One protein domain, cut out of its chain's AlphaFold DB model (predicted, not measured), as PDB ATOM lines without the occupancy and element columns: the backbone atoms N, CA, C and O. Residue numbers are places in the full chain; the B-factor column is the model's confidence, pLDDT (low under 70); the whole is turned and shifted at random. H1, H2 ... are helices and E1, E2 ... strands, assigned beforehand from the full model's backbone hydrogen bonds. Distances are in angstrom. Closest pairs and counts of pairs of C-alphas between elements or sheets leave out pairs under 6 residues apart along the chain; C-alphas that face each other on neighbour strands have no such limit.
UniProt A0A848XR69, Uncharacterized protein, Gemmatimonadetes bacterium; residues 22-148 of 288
ATOM      1  N   VAL A  22     186.652 159.200 209.944       96.44
ATOM      2  CA  VAL A  22     186.710 158.115 208.956       96.44
ATOM      3  C   VAL A  22     186.082 158.590 207.645       96.44
ATOM      4  O   VAL A  22     184.944 159.073 207.613       96.44
ATOM      5  N   ARG A  23     186.858 158.488 206.565       95.88
ATOM      6  CA  ARG A  23     186.430 158.793 205.190       95.88
ATOM      7  C   ARG A  23     186.542 157.591 204.259       95.88
ATOM      8  O   ARG A  23     185.899 157.587 203.224       95.88
ATOM      9  N   ARG A  24     187.302 156.562 204.635       96.44
ATOM     10  CA  ARG A  24     187.472 155.343 203.846       96.44
ATOM     11  C   ARG A  24     187.395 154.114 204.736       96.44
ATOM     12  O   ARG A  24     188.044 154.083 205.779       96.44
ATOM     13  N   VAL A  25     186.657 153.107 204.287       97.44
ATOM     14  CA  VAL A  25     186.685 151.748 204.838       97.44
ATOM     15  C   VAL A  25     187.136 150.802 203.735       97.44
ATOM     16  O   VAL A  25     186.518 150.767 202.677       97.44
ATOM     17  N   THR A  26     188.203 150.038 203.968       97.50
ATOM     18  CA  THR A  26     188.672 149.012 203.025       97.50
ATOM     19  C   THR A  26     188.323 147.633 203.572       97.50
ATOM     20  O   THR A  26     188.831 147.230 204.615       97.50
ATOM     21  N   LEU A  27     187.464 146.911 202.862       97.75
ATOM     22  CA  LEU A  27     187.086 145.532 203.134       97.75
ATOM     23  C   LEU A  27     188.110 144.606 202.473       97.75
ATOM     24  O   LEU A  27     188.241 144.606 201.250       97.75
ATOM     25  N   LEU A  28     188.832 143.832 203.285       97.88
ATOM     26  CA  LEU A  28     189.823 142.863 202.814       97.88
ATOM     27  C   LEU A  28     189.228 141.452 202.810       97.88
ATOM     28  O   LEU A  28     188.883 140.905 203.859       97.88
ATOM     29  N   GLY A  29     189.129 140.851 201.629       97.25
ATOM     30  CA  GLY A  29     188.796 139.447 201.433       97.25
ATOM     31  C   GLY A  29     190.043 138.653 201.062       97.25
ATOM     32  O   GLY A  29     190.646 138.898 200.023       97.25
ATOM     33  N   ARG A  30     190.409 137.646 201.861       96.75
ATOM     34  CA  ARG A  30     191.556 136.773 201.535       96.75
ATOM     35  C   ARG A  30     191.353 135.936 200.265       96.75
ATOM     36  O   ARG A  30     192.322 135.551 199.627       96.75
ATOM     37  N   ARG A  31     190.101 135.645 199.898       96.12
ATOM     38  CA  ARG A  31     189.723 134.924 198.666       96.12
ATOM     39  C   ARG A  31     189.096 135.882 197.648       96.12
ATOM     40  O   ARG A  31     188.984 137.075 197.924       96.12
ATOM     41  N   GLY A  32     188.710 135.353 196.492       95.81
ATOM     42  CA  GLY A  32     188.066 136.099 195.419       95.81
ATOM     43  C   GLY A  32     186.606 136.478 195.716       95.81
ATOM     44  O   GLY A  32     186.009 136.002 196.692       95.81
ATOM     45  N   PRO A  33     186.000 137.305 194.847       96.12
ATOM     46  CA  PRO A  33     184.612 137.757 194.978       96.12
ATOM     47  C   PRO A  33     183.600 136.604 194.928       96.12
ATOM     48  O   PRO A  33     182.579 136.649 195.611       96.12
ATOM     49  N   ALA A  34     183.906 135.526 194.197       95.12
ATOM     50  CA  ALA A  34     183.063 134.332 194.119       95.12
ATOM     51  C   ALA A  34     182.964 133.556 195.450       95.12
ATOM     52  O   ALA A  34     182.045 132.759 195.628       95.12
ATOM     53  N   GLN A  35     183.894 133.766 196.391       94.81
ATOM     54  CA  GLN A  35     183.897 133.113 197.708       94.81
ATOM     55  C   GLN A  35     183.463 134.042 198.847       94.81
ATOM     56  O   GLN A  35     183.615 133.679 200.023       94.81
ATOM     57  N   ALA A  36     182.989 135.245 198.523       94.69
ATOM     58  CA  ALA A  36     182.550 136.207 199.513       94.69
ATOM     59  C   ALA A  36     181.278 135.734 200.234       94.69
ATOM     60  O   ALA A  36     180.389 135.138 199.632       94.69
ATOM     61  N   ALA A  37     181.209 135.996 201.541       93.81
ATOM     62  CA  ALA A  37     180.149 135.483 202.412       93.81
ATOM     63  C   ALA A  37     178.966 136.449 202.596       93.81
ATOM     64  O   ALA A  37     178.016 136.109 203.295       93.81
ATOM     65  N   PHE A  38     179.020 137.649 202.009       94.25
ATOM     66  CA  PHE A  38     177.888 138.572 202.043       94.25
ATOM     67  C   PHE A  38     176.743 138.068 201.163       94.25
ATOM     68  O   PHE A  38     176.939 137.398 200.145       94.25
ATOM     69  N   THR A  39     175.531 138.437 201.540       93.50
ATOM     70  CA  THR A  39     174.317 138.215 200.763       93.50
ATOM     71  C   THR A  39     174.000 139.438 199.903       93.50
ATOM     72  O   THR A  39     174.478 140.550 200.138       93.50
ATOM     73  N   ASN A  40     173.245 139.218 198.826       94.88
ATOM     74  CA  ASN A  40     173.010 140.253 197.824       94.88
ATOM     75  C   ASN A  40     172.245 141.486 198.346       94.88
ATOM     76  O   ASN A  40     172.624 142.591 197.957       94.88
ATOM     77  N   PRO A  41     171.203 141.352 199.194       95.75
ATOM     78  CA  PRO A  41     170.498 142.511 199.741       95.75
ATOM     79  C   PRO A  41     171.436 143.480 200.471       95.75
ATOM     80  O   PRO A  41     171.464 144.661 200.137       95.75
ATOM     81  N   GLU A  42     172.277 142.964 201.362       95.12
ATOM     82  CA  GLU A  42     173.241 143.718 202.163       95.12
ATOM     83  C   GLU A  42     174.323 144.345 201.278       95.12
ATOM     84  O   GLU A  42     174.709 145.495 201.476       95.12
ATOM     85  N   LEU A  43     174.785 143.632 200.242       96.25
ATOM     86  CA  LEU A  43     175.720 144.205 199.274       96.25
ATOM     87  C   LEU A  43     175.107 145.409 198.539       96.25
ATOM     88  O   LEU A  43     175.778 146.422 198.361       96.25
ATOM     89  N   ARG A  44     173.835 145.317 198.131       95.94
ATOM     90  CA  ARG A  44     173.132 146.398 197.419       95.94
ATOM     91  C   ARG A  44     172.900 147.630 198.290       95.94
ATOM     92  O   ARG A  44     172.786 148.733 197.752       95.94
ATOM     93  N   GLU A  45     172.803 147.459 199.606       95.12
ATOM     94  CA  GLU A  45     172.596 148.565 200.541       95.12
ATOM     95  C   GLU A  45     173.753 149.560 200.536       95.12
ATOM     96  O   GLU A  45     173.488 150.753 200.658       95.12
ATOM     97  N   PHE A  46     174.995 149.126 200.280       93.50
ATOM     98  CA  PHE A  46     176.139 150.038 200.167       93.50
ATOM     99  C   PHE A  46     175.904 151.153 199.140       93.50
ATOM    100  O   PHE A  46     176.169 152.317 199.427       93.50
ATOM    101  N   GLY A  47     175.332 150.818 197.980       90.88
ATOM    102  CA  GLY A  47     175.009 151.792 196.931       90.88
ATOM    103  C   GLY A  47     173.848 152.736 197.264       90.88
ATOM    104  O   GLY A  47     173.573 153.653 196.497       90.88
ATOM    105  N   ARG A  48     173.143 152.518 198.381       91.50
ATOM    106  CA  ARG A  48     172.034 153.364 198.853       91.50
ATOM    107  C   ARG A  48     172.441 154.281 200.008       91.50
ATOM    108  O   ARG A  48     171.632 155.100 200.442       91.50
ATOM    109  N   ILE A  49     173.665 154.156 200.523       91.69
ATOM    110  CA  ILE A  49     174.137 154.980 201.636       91.69
ATOM    111  C   ILE A  49     174.466 156.383 201.116       91.69
ATOM    112  O   ILE A  49     175.414 156.585 200.360       91.69
ATOM    113  N   ALA A  50     173.697 157.376 201.562       89.25
ATOM    114  CA  ALA A  50     173.897 158.765 201.165       89.25
ATOM    115  C   ALA A  50     175.327 159.256 201.479       89.25
ATOM    116  O   ALA A  50     175.811 159.148 202.609       89.25
ATOM    117  N   GLY A  51     175.991 159.828 200.470       89.56
ATOM    118  CA  GLY A  51     177.344 160.380 200.591       89.56
ATOM    119  C   GLY A  51     178.469 159.340 200.670       89.56
ATOM    120  O   GLY A  51     179.596 159.712 201.001       89.56
ATOM    121  N   VAL A  52     178.191 158.063 200.387       92.12
ATOM    122  CA  VAL A  52     179.202 157.003 200.295       92.12
ATOM    123  C   VAL A  52     179.312 156.527 198.851       92.12
ATOM    124  O   VAL A  52     178.318 156.128 198.253       92.12
ATOM    125  N   SER A  53     180.525 156.531 198.299       93.44
ATOM    126  CA  SER A  53     180.835 155.826 197.056       93.44
ATOM    127  C   SER A  53     181.325 154.407 197.346       93.44
ATOM    128  O   SER A  53     182.010 154.153 198.341       93.44
ATOM    129  N   VAL A  54     180.980 153.474 196.460       93.94
ATOM    130  CA  VAL A  54     181.464 152.092 196.502       93.94
ATOM    131  C   VAL A  54     182.519 151.924 195.424       93.94
ATOM    132  O   VAL A  54     182.246 152.181 194.260       93.94
ATOM    133  N   ASN A  55     183.720 151.506 195.813       91.56
ATOM    134  CA  ASN A  55     184.847 151.317 194.913       91.56
ATOM    135  C   ASN A  55     185.257 149.843 194.879       91.56
ATOM    136  O   ASN A  55     185.639 149.258 195.900       91.56
ATOM    137  N   VAL A  56     185.204 149.264 193.686       91.88
ATOM    138  CA  VAL A  56     185.744 147.941 193.387       91.88
ATOM    139  C   VAL A  56     186.551 148.078 192.104       91.88
ATOM    140  O   VAL A  56     185.998 148.463 191.079       91.88
ATOM    141  N   LEU A  57     187.856 147.808 192.152       86.31
ATOM    142  CA  LEU A  57     188.670 147.884 190.939       86.31
ATOM    143  C   LEU A  57     188.314 146.710 190.008       86.31
ATOM    144  O   LEU A  57     188.127 145.600 190.511       86.31
ATOM    145  N   PRO A  58     188.264 146.903 188.677       85.75
ATOM    146  CA  PRO A  58     187.909 145.833 187.744       85.75
ATOM    147  C   PRO A  58     188.763 144.566 187.891       85.75
ATOM    148  O   PRO A  58     188.225 143.466 187.881       85.75
ATOM    149  N   ASN A  59     190.068 144.713 188.134       87.81
ATOM    150  CA  ASN A  59     190.991 143.589 188.326       87.81
ATOM    151  C   ASN A  59     190.750 142.801 189.629       87.81
ATOM    152  O   ASN A  59     191.213 141.677 189.778       87.81
ATOM    153  N   GLU A  60     190.026 143.367 190.598       90.44
ATOM    154  CA  GLU A  60     189.610 142.642 191.807       90.44
ATOM    155  C   GLU A  60     188.431 141.688 191.511       90.44
ATOM    156  O   GLU A  60     188.049 140.889 192.369       90.44
ATOM    157  N   LEU A  61     187.844 141.774 190.306       92.69
ATOM    158  CA  LEU A  61     186.717 140.961 189.838       92.69
ATOM    159  C   LEU A  61     187.108 139.864 188.846       92.69
ATOM    160  O   LEU A  61     186.228 139.125 188.389       92.69
ATOM    161  N   ASP A  62     188.400 139.738 188.551       91.38
ATOM    162  CA  ASP A  62     188.929 138.653 187.739       91.38
ATOM    163  C   ASP A  62     188.723 137.315 188.460       91.38
ATOM    164  O   ASP A  62     188.939 137.177 189.669       91.38
ATOM    165  N   LEU A  63     188.262 136.319 187.705       92.50
ATOM    166  CA  LEU A  63     187.962 134.988 188.218       92.50
ATOM    167  C   LEU A  63     188.919 133.975 187.605       92.50
ATOM    168  O   LEU A  63     189.103 133.943 186.390       92.50
ATOM    169  N   ASP A  64     189.469 133.099 188.440       90.56
ATOM    170  CA  ASP A  64     190.049 131.853 187.950       90.56
ATOM    171  C   ASP A  64     188.941 130.934 187.379       90.56
ATOM    172  O   ASP A  64     187.762 131.109 187.718       90.56
ATOM    173  N   PRO A  65     189.287 129.945 186.533       90.81
ATOM    174  CA  PRO A  65     188.303 129.065 185.898       90.81
ATOM    175  C   PRO A  65     187.367 128.357 186.886       90.81
ATOM    176  O   PRO A  65     186.174 128.206 186.620       90.81
ATOM    177  N   GLU A  66     187.881 127.968 188.052       89.81
ATOM    178  CA  GLU A  66     187.114 127.254 189.069       89.81
ATOM    179  C   GLU A  66     186.105 128.193 189.748       89.81
ATOM    180  O   GLU A  66     184.943 127.838 189.964       89.81
ATOM    181  N   SER A  67     186.522 129.430 190.034       92.00
ATOM    182  CA  SER A  67     185.628 130.489 190.511       92.00
ATOM    183  C   SER A  67     184.562 130.864 189.482       92.00
ATOM    184  O   SER A  67     183.416 131.087 189.875       92.00
ATOM    185  N   ALA A  68     184.908 130.925 188.192       93.69
ATOM    186  CA  ALA A  68     183.955 131.200 187.116       93.69
ATOM    187  C   ALA A  68     182.866 130.120 187.048       93.69
ATOM    188  O   ALA A  68     181.681 130.444 187.133       93.69
ATOM    189  N   ARG A  69     183.263 128.841 187.046       91.94
ATOM    190  CA  ARG A  69     182.332 127.705 187.097       91.94
ATOM    191  C   ARG A  69     181.424 127.758 188.325       91.94
ATOM    192  O   ARG A  69     180.208 127.630 188.218       91.94
ATOM    193  N   ALA A  70     181.990 128.037 189.499       91.00
ATOM    194  CA  ALA A  70     181.203 128.128 190.724       91.00
ATOM    195  C   ALA A  70     180.193 129.293 190.715       91.00
ATOM    196  O   ALA A  70     179.179 129.233 191.408       91.00
ATOM    197  N   VAL A  71     180.467 130.368 189.970       94.50
ATOM    198  CA  VAL A  71     179.523 131.475 189.760       94.50
ATOM    199  C   VAL A  71     178.393 131.076 188.809       94.50
ATOM    200  O   VAL A  71     177.255 131.485 189.034       94.50
ATOM    201  N   GLU A  72     178.679 130.284 187.776       94.62
ATOM    202  CA  GLU A  72     177.671 129.772 186.838       94.62
ATOM    203  C   GLU A  72     176.696 128.798 187.516       94.62
ATOM    204  O   GLU A  72     175.489 128.853 187.274       94.62
ATOM    205  N   GLU A  73     177.200 127.956 188.420       94.62
ATOM    206  CA  GLU A  73     176.417 126.940 189.136       94.62
ATOM    207  C   GLU A  73     175.573 127.518 190.300       94.62
ATOM    208  O   GLU A  73     174.578 126.915 190.709       94.62
ATOM    209  N   ASP A  74     175.919 128.699 190.833       94.88
ATOM    210  CA  ASP A  74     175.283 129.297 192.018       94.88
ATOM    211  C   ASP A  74     174.688 130.687 191.729       94.88
ATOM    212  O   ASP A  74     175.374 131.714 191.647       94.88
ATOM    213  N   ARG A  75     173.351 130.742 191.677       94.31
ATOM    214  CA  ARG A  75     172.579 131.978 191.449       94.31
ATOM    215  C   ARG A  75     172.891 133.093 192.453       94.31
ATOM    216  O   ARG A  75     172.807 134.266 192.091       94.31
ATOM    217  N   THR A  76     173.229 132.765 193.699       92.88
ATOM    218  CA  THR A  76     173.576 133.765 194.720       92.88
ATOM    219  C   THR A  76     174.915 134.410 194.393       92.88
ATOM    220  O   THR A  76     175.021 135.638 194.385       92.88
ATOM    221  N   ARG A  77     175.920 133.598 194.043       95.62
ATOM    222  CA  ARG A  77     177.247 134.092 193.643       95.62
ATOM    223  C   ARG A  77     177.175 134.922 192.369       95.62
ATOM    224  O   ARG A  77     177.756 136.003 192.327       95.62
ATOM    225  N   SER A  78     176.400 134.471 191.383       96.00
ATOM    226  CA  SER A  78     176.135 135.214 190.144       96.00
ATOM    227  C   SER A  78     175.554 136.607 190.409       96.00
ATOM    228  O   SER A  78     176.093 137.610 189.935       96.00
ATOM    229  N   ARG A  79     174.521 136.708 191.256       96.94
ATOM    230  CA  ARG A  79     173.920 138.001 191.637       96.94
ATOM    231  C   ARG A  79     174.895 138.912 192.383       96.94
ATOM    232  O   ARG A  79     174.952 140.112 192.102       96.94
ATOM    233  N   ASN A  80     175.666 138.352 193.313       96.62
ATOM    234  CA  ASN A  80     176.691 139.086 194.053       96.62
ATOM    235  C   ASN A  80     177.752 139.664 193.118       96.62
ATOM    236  O   ASN A  80     178.018 140.863 193.167       96.62
ATOM    237  N   LEU A  81     178.300 138.842 192.223       96.69
ATOM    238  CA  LEU A  81     179.299 139.284 191.259       96.69
ATOM    239  C   LEU A  81     178.746 140.346 190.306       96.69
ATOM    240  O   LEU A  81     179.409 141.349 190.068       96.69
ATOM    241  N   SER A  82     177.523 140.163 189.800       96.38
ATOM    242  CA  SER A  82     176.855 141.164 188.960       96.38
ATOM    243  C   SER A  82     176.712 142.511 189.677       96.38
ATOM    244  O   SER A  82     176.950 143.553 189.075       96.38
ATOM    245  N   THR A  83     176.404 142.500 190.977       96.62
ATOM    246  CA  THR A  83     176.314 143.732 191.780       96.62
ATOM    247  C   THR A  83     177.683 144.396 191.956       96.62
ATOM    248  O   THR A  83     177.788 145.611 191.824       96.62
ATOM    249  N   LEU A  84     178.744 143.618 192.200       96.50
ATOM    250  CA  LEU A  84     180.106 144.153 192.281       96.50
ATOM    251  C   LEU A  84     180.580 144.747 190.947       96.50
ATOM    252  O   LEU A  84     181.185 145.815 190.950       96.50
ATOM    253  N   ARG A  85     180.283 144.087 189.818       95.38
ATOM    254  CA  ARG A  85     180.590 144.602 188.472       95.38
ATOM    255  C   ARG A  85     179.876 145.920 188.207       95.38
ATOM    256  O   ARG A  85     180.517 146.870 187.784       95.38
ATOM    257  N   ALA A  86     178.598 146.012 188.574       94.19
ATOM    258  CA  ALA A  86     177.859 147.264 188.478       94.19
ATOM    259  C   ALA A  86     178.514 148.394 189.297       94.19
ATOM    260  O   ALA A  86     178.529 149.529 188.841       94.19
ATOM    261  N   TYR A  87     179.092 148.107 190.471       94.00
ATOM    262  CA  TYR A  87     179.863 149.109 191.221       94.00
ATOM    263  C   TYR A  87     181.199 149.474 190.566       94.00
ATOM    264  O   TYR A  87     181.602 150.627 190.658       94.00
ATOM    265  N   ALA A  88     181.879 148.526 189.920       92.31
ATOM    266  CA  ALA A  88     183.135 148.784 189.215       92.31
ATOM    267  C   ALA A  88     182.939 149.602 187.926       92.31
ATOM    268  O   ALA A  88     183.812 150.381 187.554       92.31
ATOM    269  N   GLU A  89     181.803 149.418 187.248       89.88
ATOM    270  CA  GLU A  89     181.440 150.116 186.006       89.88
ATOM    271  C   GLU A  89     180.782 151.477 186.250       89.88
ATOM    272  O   GLU A  89     180.773 152.330 185.362       89.88
ATOM    273  N   ALA A  90     180.197 151.689 187.431       84.94
ATOM    274  CA  ALA A  90     179.502 152.927 187.731       84.94
ATOM    275  C   ALA A  90     180.494 154.097 187.830       84.94
ATOM    276  O   ALA A  90     181.311 154.164 188.749       84.94
ATOM    277  N   ASP A  91     180.362 155.060 186.918       70.19
ATOM    278  CA  ASP A  91     181.072 156.340 186.961       70.19
ATOM    279  C   ASP A  91     180.443 157.255 188.027       70.19
ATOM    280  O   ASP A  91     179.716 158.211 187.748       70.19
ATOM    281  N   VAL A  92     180.617 156.877 189.295       70.12
ATOM    282  CA  VAL A  92     180.110 157.637 190.440       70.12
ATOM    283  C   VAL A  92     181.183 158.620 190.872       70.12
ATOM    284  O   VAL A  92     182.263 158.223 191.315       70.12
ATOM    285  N   ALA A  93     180.860 159.915 190.810       69.81
ATOM    286  CA  ALA A  93     181.714 160.953 191.368       69.81
ATOM    287  C   ALA A  93     182.084 160.606 192.827       69.81
ATOM    288  O   ALA A  93     181.207 160.187 193.593       69.81
ATOM    289  N   PRO A  94     183.353 160.772 193.239       72.81
ATOM    290  CA  PRO A  94     183.776 160.436 194.591       72.81
ATOM    291  C   PRO A  94     182.895 161.131 195.634       72.81
ATOM    292  O   PRO A  94     182.831 162.359 195.700       72.81
ATOM    293  N   GLY A  95     182.211 160.334 196.457       78.06
ATOM    294  CA  GLY A  95     181.489 160.847 197.613       78.06
ATOM    295  C   GLY A  95     182.462 161.328 198.697       78.06
ATOM    296  O   GLY A  95     183.646 160.985 198.679       78.06
ATOM    297  N   PRO A  96     181.985 162.075 199.710       90.44
ATOM    298  CA  PRO A  96     182.811 162.467 200.855       90.44
ATOM    299  C   PRO A  96     183.314 161.269 201.679       90.44
ATOM    300  O   PRO A  96     184.192 161.431 202.530       90.44
ATOM    301  N   LYS A  97     182.742 160.076 201.470       94.50
ATOM    302  CA  LYS A  97     183.169 158.812 202.068       94.50
ATOM    303  C   LYS A  97     183.229 157.710 201.009       94.50
ATOM    304  O   LYS A  97     182.449 157.723 200.067       94.50
ATOM    305  N   GLU A  98     184.109 156.736 201.210       94.44
ATOM    306  CA  GLU A  98     184.352 155.621 200.289       94.44
ATOM    307  C   GLU A  98     184.347 154.282 201.044       94.44
ATOM    308  O   GLU A  98     184.960 154.148 202.108       94.44
ATOM    309  N   VAL A  99     183.707 153.269 200.467       95.62
ATOM    310  CA  VAL A  99     183.904 151.862 200.835       95.62
ATOM    311  C   VAL A  99     184.630 151.174 199.691       95.62
ATOM    312  O   VAL A  99     184.157 151.191 198.560       95.62
ATOM    313  N   ARG A 100     185.778 150.561 199.982       95.50
ATOM    314  CA  ARG A 100     186.601 149.859 198.998       95.50
ATOM    315  C   ARG A 100     186.587 148.364 199.252       95.50
ATOM    316  O   ARG A 100     186.881 147.941 200.365       95.50
ATOM    317  N   PHE A 101     186.347 147.574 198.217       96.88
ATOM    318  CA  PHE A 101     186.527 146.126 198.268       96.88
ATOM    319  C   PHE A 101     187.896 145.763 197.690       96.88
ATOM    320  O   PHE A 101     188.250 146.206 196.600       96.88
ATOM    321  N   ARG A 102     188.672 144.971 198.431       96.38
ATOM    322  CA  ARG A 102     189.891 144.318 197.943       96.38
ATOM    323  C   ARG A 102     189.787 142.827 198.215       96.38
ATOM    324  O   ARG A 102     189.660 142.412 199.366       96.38
ATOM    325  N   PHE A 103     189.839 142.037 197.160       97.56
ATOM    326  CA  PHE A 103     189.850 140.588 197.205       97.56
ATOM    327  C   PHE A 103     191.282 140.072 197.100       97.56
ATOM    328  O   PHE A 103     192.236 140.840 196.946       97.56
ATOM    329  N   LEU A 104     191.436 138.757 197.265       97.12
ATOM    330  CA  LEU A 104     192.728 138.081 197.181       97.12
ATOM    331  C   LEU A 104     193.821 138.803 197.987       97.12
ATOM    332  O   LEU A 104     194.937 138.981 197.517       97.12
ATOM    333  N   THR A 105     193.485 139.275 199.189       97.81
ATOM    334  CA  THR A 105     194.388 140.086 200.017       97.81
ATOM    335  C   THR A 105     194.292 139.646 201.472       97.81
ATOM    336  O   THR A 105     193.212 139.691 202.067       97.81
ATOM    337  N   SER A 106     195.408 139.203 202.048       98.06
ATOM    338  CA  SER A 106     195.493 138.768 203.447       98.06
ATOM    339  C   SER A 106     196.243 139.810 204.275       98.06
ATOM    340  O   SER A 106     197.315 140.229 203.849       98.06
ATOM    341  N   PRO A 107     195.745 140.221 205.455       97.94
ATOM    342  CA  PRO A 107     196.574 140.944 206.413       97.94
ATOM    343  C   PRO A 107     197.631 139.996 206.990       97.94
ATOM    344  O   PRO A 107     197.284 138.901 207.437       97.94
ATOM    345  N   ILE A 108     198.896 140.419 206.989       97.94
ATOM    346  CA  ILE A 108     200.016 139.636 207.537       97.94
ATOM    347  C   ILE A 108     200.655 140.297 208.763       97.94
ATOM    348  O   ILE A 108     201.203 139.597 209.607       97.94
ATOM    349  N   GLU A 109     200.529 141.620 208.915       98.12
ATOM    350  CA  GLU A 109     201.051 142.361 210.070       98.12
ATOM    351  C   GLU A 109     200.228 143.641 210.307       98.12
ATOM    352  O   GLU A 109     199.860 144.338 209.359       98.12
ATOM    353  N   ILE A 110     199.920 143.961 211.568       98.31
ATOM    354  CA  ILE A 110     199.338 145.259 211.945       98.31
ATOM    355  C   ILE A 110     200.496 146.195 212.274       98.31
ATOM    356  O   ILE A 110     201.277 145.914 213.177       98.31
ATOM    357  N   LEU A 111     200.578 147.307 211.552       98.38
ATOM    358  CA  LEU A 111     201.623 148.307 211.727       98.38
ATOM    359  C   LEU A 111     201.169 149.330 212.764       98.38
ATOM    360  O   LEU A 111     200.007 149.760 212.760       98.38
ATOM    361  N   GLY A 112     202.079 149.739 213.642       97.06
ATOM    362  CA  GLY A 112     201.764 150.729 214.655       97.06
ATOM    363  C   GLY A 112     202.968 151.478 215.198       97.06
ATOM    364  O   GLY A 112     204.094 150.990 215.181       97.06
ATOM    365  N   GLU A 113     202.684 152.669 215.709       96.12
ATOM    366  CA  GLU A 113     203.628 153.590 216.338       96.12
ATOM    367  C   GLU A 113     203.000 154.079 217.645       96.12
ATOM    368  O   GLU A 113     201.800 154.357 217.691       96.12
ATOM    369  N   GLU A 114     203.777 154.134 218.730       95.00
ATOM    370  CA  GLU A 114     203.308 154.611 220.048       95.00
ATOM    371  C   GLU A 114     202.009 153.926 220.536       95.00
ATOM    372  O   GLU A 114     201.122 154.547 221.124       95.00
ATOM    373  N   GLY A 115     201.864 152.626 220.253       93.62
ATOM    374  CA  GLY A 115     200.680 151.842 220.625       93.62
ATOM    375  C   GLY A 115     199.423 152.144 219.797       93.62
ATOM    376  O   GLY A 115     198.336 151.684 220.149       93.62
ATOM    377  N   ARG A 116     199.539 152.900 218.699       96.62
ATOM    378  CA  ARG A 116     198.441 153.217 217.777       96.62
ATOM    379  C   ARG A 116     198.655 152.549 216.430       96.62
ATOM    380  O   ARG A 116     199.770 152.488 215.932       96.62
ATOM    381  N   VAL A 117     197.566 152.093 215.818       98.00
ATOM    382  CA  VAL A 117     197.591 151.547 214.456       98.00
ATOM    383  C   VAL A 117     197.898 152.667 213.462       98.00
ATOM    384  O   VAL A 117     197.217 153.695 213.463       98.00
ATOM    385  N   THR A 118     198.890 152.449 212.604       98.12
ATOM    386  CA  THR A 118     199.267 153.351 211.500       98.12
ATOM    387  C   THR A 118     199.048 152.716 210.126       98.12
ATOM    388  O   THR A 118     198.944 153.416 209.109       98.12
ATOM    389  N   GLY A 119     198.889 151.391 210.083       98.25
ATOM    390  CA  GLY A 119     198.542 150.669 208.873       98.25
ATOM    391  C   GLY A 119     198.367 149.174 209.078       98.25
ATOM    392  O   GLY A 119     198.411 148.642 210.187       98.25
ATOM    393  N   VAL A 120     198.176 148.482 207.964       98.50
ATOM    394  CA  VAL A 120     198.193 147.026 207.890       98.50
ATOM    395  C   VAL A 120     199.035 146.619 206.693       98.50
ATOM    396  O   VAL A 120     198.799 147.075 205.572       98.50
ATOM    397  N   ARG A 121     200.021 145.762 206.933       98.62
ATOM    398  CA  ARG A 121     200.764 145.093 205.876       98.62
ATOM    399  C   ARG A 121     199.942 143.933 205.364       98.62
ATOM    400  O   ARG A 121     199.426 143.123 206.143       98.62
ATOM    401  N   VAL A 122     199.816 143.862 204.051       98.56
ATOM    402  CA  VAL A 122     199.032 142.840 203.374       98.56
ATOM    403  C   VAL A 122     199.865 142.112 202.337       98.56
ATOM    404  O   VAL A 122     200.837 142.648 201.814       98.56
ATOM    405  N   GLU A 123     199.446 140.895 202.021       98.44
ATOM    406  CA  GLU A 123     199.993 140.086 200.938       98.44
ATOM    407  C   GLU A 123     198.897 139.802 199.904       98.44
ATOM    408  O   GLU A 123     197.750 139.506 200.279       98.44
ATOM    409  N   ARG A 124     199.226 139.876 198.606       97.62
ATOM    410  CA  ARG A 124     198.338 139.346 197.562       97.62
ATOM    411  C   ARG A 124     198.282 137.827 197.638       97.62
ATOM    412  O   ARG A 124     199.270 137.146 197.878       97.62
ATOM    413  N   ASN A 125     197.098 137.295 197.383       97.00
ATOM    414  CA  ASN A 125     196.849 135.871 197.306       97.00
ATOM    415  C   ASN A 125     196.561 135.466 195.862       97.00
ATOM    416  O   ASN A 125     196.059 136.242 195.054       97.00
ATOM    417  N   ARG A 126     196.773 134.190 195.577       94.50
ATOM    418  CA  ARG A 126     196.122 133.468 194.485       94.50
ATOM    419  C   ARG A 126     195.265 132.355 195.066       94.50
ATOM    420  O   ARG A 126     195.500 131.915 196.194       94.50
ATOM    421  N   LEU A 127     194.280 131.891 194.309       94.25
ATOM    422  CA  LEU A 127     193.520 130.706 194.690       94.25
ATOM    423  C   LEU A 127     194.219 129.452 194.169       94.25
ATOM    424  O   LEU A 127     194.644 129.400 193.019       94.25
ATOM    425  N   ALA A 128     194.341 128.453 195.034       87.06
ATOM    426  CA  ALA A 128     194.843 127.132 194.696       87.06
ATOM    427  C   ALA A 128     193.881 126.063 195.237       87.06
ATOM    428  O   ALA A 128     193.284 126.262 196.303       87.06
ATOM    429  N   PRO A 129     193.714 124.926 194.545       83.75
ATOM    430  CA  PRO A 129     193.005 123.783 195.102       83.75
ATOM    431  C   PRO A 129     193.697 123.305 196.383       83.75
ATOM    432  O   PRO A 129     194.912 123.120 196.414       83.75
ATOM    433  N   SER A 130     192.923 123.100 197.445       81.44
ATOM    434  CA  SER A 130     193.397 122.389 198.636       81.44
ATOM    435  C   SER A 130     193.178 120.879 198.480       81.44
ATOM    436  O   SER A 130     192.329 120.472 197.681       81.44
ATOM    437  N   PRO A 131     193.837 120.033 199.296       78.12
ATOM    438  CA  PRO A 131     193.574 118.590 199.331       78.12
ATOM    439  C   PRO A 131     192.099 118.227 199.576       78.12
ATOM    440  O   PRO A 131     191.652 117.156 199.187       78.12
ATOM    441  N   SER A 132     191.323 119.135 200.180       74.62
ATOM    442  CA  SER A 132     189.875 118.979 200.396       74.62
ATOM    443  C   SER A 132     189.008 119.287 199.162       74.62
ATOM    444  O   SER A 132     187.784 119.317 199.265       74.62
ATOM    445  N   GLY A 133     189.615 119.616 198.017       73.56
ATOM    446  CA  GLY A 133     188.917 120.051 196.800       73.56
ATOM    447  C   GLY A 133     188.383 121.489 196.854       73.56
ATOM    448  O   GLY A 133     187.869 121.999 195.864       73.56
ATOM    449  N   ARG A 134     188.512 122.187 197.990       79.88
ATOM    450  CA  ARG A 134     188.100 123.595 198.128       79.88
ATOM    451  C   ARG A 134     189.220 124.536 197.704       79.88
ATOM    452  O   ARG A 134     190.379 124.283 198.026       79.88
ATOM    453  N   LEU A 135     188.871 125.666 197.091       86.25
ATOM    454  CA  LEU A 135     189.827 126.745 196.826       86.25
ATOM    455  C   LEU A 135     190.314 127.389 198.132       86.25
ATOM    456  O   LEU A 135     189.521 127.886 198.947       86.25
ATOM    457  N   GLN A 136     191.630 127.411 198.294       91.69
ATOM    458  CA  GLN A 136     192.354 128.054 199.379       91.69
ATOM    459  C   GLN A 136     193.117 129.267 198.841       91.69
ATOM    460  O   GLN A 136     193.590 129.263 197.709       91.69
ATOM    461  N   ALA A 137     193.210 130.316 199.656       94.62
ATOM    462  CA  ALA A 137     194.063 131.459 199.363       94.62
ATOM    463  C   ALA A 137     195.505 131.142 199.768       94.62
ATOM    464  O   ALA A 137     195.738 130.754 200.914       94.62
ATOM    465  N   THR A 138     196.441 131.348 198.846       94.06
ATOM    466  CA  THR A 138     197.880 131.172 199.058       94.06
ATOM    467  C   THR A 138     198.597 132.460 198.683       94.06
ATOM    468  O   THR A 138     198.340 132.999 197.606       94.06
ATOM    469  N   GLY A 139     199.490 132.932 199.551       96.06
ATOM    470  CA  GLY A 139     200.285 134.135 199.324       96.06
ATOM    471  C   GLY A 139     201.138 134.058 198.055       96.06
ATOM    472  O   GLY A 139     201.615 132.984 197.669       96.06
ATOM    473  N   THR A 140     201.279 135.183 197.359       96.75
ATOM    474  CA  THR A 140     202.103 135.303 196.148       96.75
ATOM    475  C   THR A 140     203.514 135.814 196.440       96.75
ATOM    476  O   THR A 140     204.352 135.782 195.541       96.75
ATOM    477  N   GLY A 141     203.781 136.288 197.660       97.19
ATOM    478  CA  GLY A 141     204.976 137.045 198.032       97.19
ATOM    479  C   GLY A 141     204.907 138.540 197.696       97.19
ATOM    480  O   GLY A 141     205.806 139.288 198.078       97.19
ATOM    481  N   GLU A 142     203.859 139.007 197.008       97.94
ATOM    482  CA  GLU A 142     203.658 140.437 196.748       97.94
ATOM    483  C   GLU A 142     203.078 141.112 197.995       97.94
ATOM    484  O   GLU A 142     201.894 140.962 198.314       97.94
ATOM    485  N   ILE A 143     203.929 141.860 198.695       98.44
ATOM    486  CA  ILE A 143     203.623 142.498 199.975       98.44
ATOM    487  C   ILE A 143     203.588 144.014 199.807       98.44
ATOM    488  O   ILE A 143     204.475 144.603 199.188       98.44
ATOM    489  N   PHE A 144     202.580 144.657 200.391       98.00
ATOM    490  CA  PHE A 144     202.467 146.112 200.420       98.00
ATOM    491  C   PHE A 144     201.693 146.591 201.649       98.00
ATOM    492  O   PHE A 144     200.911 145.851 202.247       98.00
ATOM    493  N   ASP A 145     201.891 147.856 202.012       98.38
ATOM    494  CA  ASP A 145     201.287 148.451 203.201       98.38
ATOM    495  C   ASP A 145     200.051 149.284 202.832       98.38
ATOM    496  O   ASP A 145     200.037 150.054 201.868       98.38
ATOM    497  N   LEU A 146     198.986 149.142 203.620       97.50
ATOM    498  CA  LEU A 146     197.791 149.976 203.555       97.50
ATOM    499  C   LEU A 146     197.756 150.884 204.784       97.50
ATOM    500  O   LEU A 146     197.567 150.410 205.902       97.50
ATOM    501  N   SER A 147     197.888 152.197 204.580       97.75
ATOM    502  CA  SER A 147     197.733 153.165 205.671       97.75
ATOM    503  C   SER A 147     196.293 153.168 206.191       97.75
ATOM    504  O   SER A 147     195.332 153.314 205.425       97.75
ATOM    505  N   CYS A 148     196.138 153.006 207.503       97.69
ATOM    506  CA  CYS A 148     194.863 153.085 208.202       97.69
ATOM    507  C   CYS A 148     195.086 153.382 209.692       97.69
ATOM    508  O   CYS A 148     196.104 153.020 210.260       97.69
TER     509      CYS A 148
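AT A GLANCE: This is residues 22 to 148 of the 288 residues of an uncharacterized protein of Gemmatimonadetes bacterium (UniProt A0A848XR69). A small parallel sheet, E1 E3 E2, stands with the ends of E1 and E3 at a long, twisted antiparallel ribbon, E4 E5 E6, which it meets partway along, where E4 begins, and the ribbon runs on past that place both ways. Helices H1 and H4 lie side by side next to the E2 edge of the small sheet, and H3 makes a corner with H4 at its far end. The printed part has 127 residues with four named helices and six named strands, in the order E1 H1 E2 H2 H3 H4 E3 E4 E5 E6; the class is mixed. The whole is compact, with a radius of gyration of the C-alphas of 15.6 A, and flat, spanning 47 by 37 by 20 A.

IN THESE COORDINATES: Strand E1, residues 24 to 28, begins at C-alpha 24 (187.472, 155.343, 203.846). H1 is residues 40 to 46, E2 52 to 56, H2 58 to 61 and H3 65 to 73. H4, residues 75 to 89, is 20.9 A long and begins at C-alpha 75 (172.579, 131.978, 191.449). E3, residues 97 to 102, is 16.5 A long. E4, residues 105 to 113, measures 23.1 A and bends by 57 degrees at residue 108. E5, residues 116 to 129, measures 37.6 A and bends by 51 degrees at residue 126. E6, residues 135 to 147, measures 29.0 A, bends by 83 degrees at residue 141 and ends at C-alpha 147 (197.733, 153.165, 205.671).

HOW THE PARTS SIT: E1 and E3 are parallel, with N 27 and O 100 at 2.8 A; E3 and E2 are parallel, with N 55 and O 99 at 2.8 A. E1, H1, E2 form a split strand-helix-strand unit, two parallel strands with E3 between them, its crossover right-handed; E2, H2 H3 H4, E3 form a strand-helix-strand unit of neighbour strands. H4, the hub, only grazes this sheet with residues 84 to 89. H4 touches H1, closest C-alphas Asn 40 and Asn 80 at 5.4 A, at a shallow tilt of 22 degrees, the same way. It touches H2, closest C-alphas Pro 58 and Ala 88 at 5.8 A. H3 and H4 touch only at the corner, closest C-alphas Val 71 and Ser 78 at 5.1 A. Every O i to N i+4 pair is within hydrogen-bond range in H3 and H4, 2 of 3 in H1; H2 is too short for one. E4 E5 E6 is a meander, each strand the antiparallel neighbour of the one before, and the sheet is strongly twisted, its C-alphas up to 5.6 A off the best plane through all of them; in the hairpin of E4 and E5, N 121 and O 109 are within hydrogen-bond range at 2.8 A, and in the hairpin of E5 and E6, N 126 and O 138 are at 2.8 A. E1 and E5 are apart.

THE WHOLE: The C-alphas of Glu 73 and Glu 114, the two farthest apart, are 49.4 A apart. The printed part has no cut. The link from E1 to H1, 11 residues, is long. Mean pLDDT of the printed part is 93.1; residue 93 is under 70.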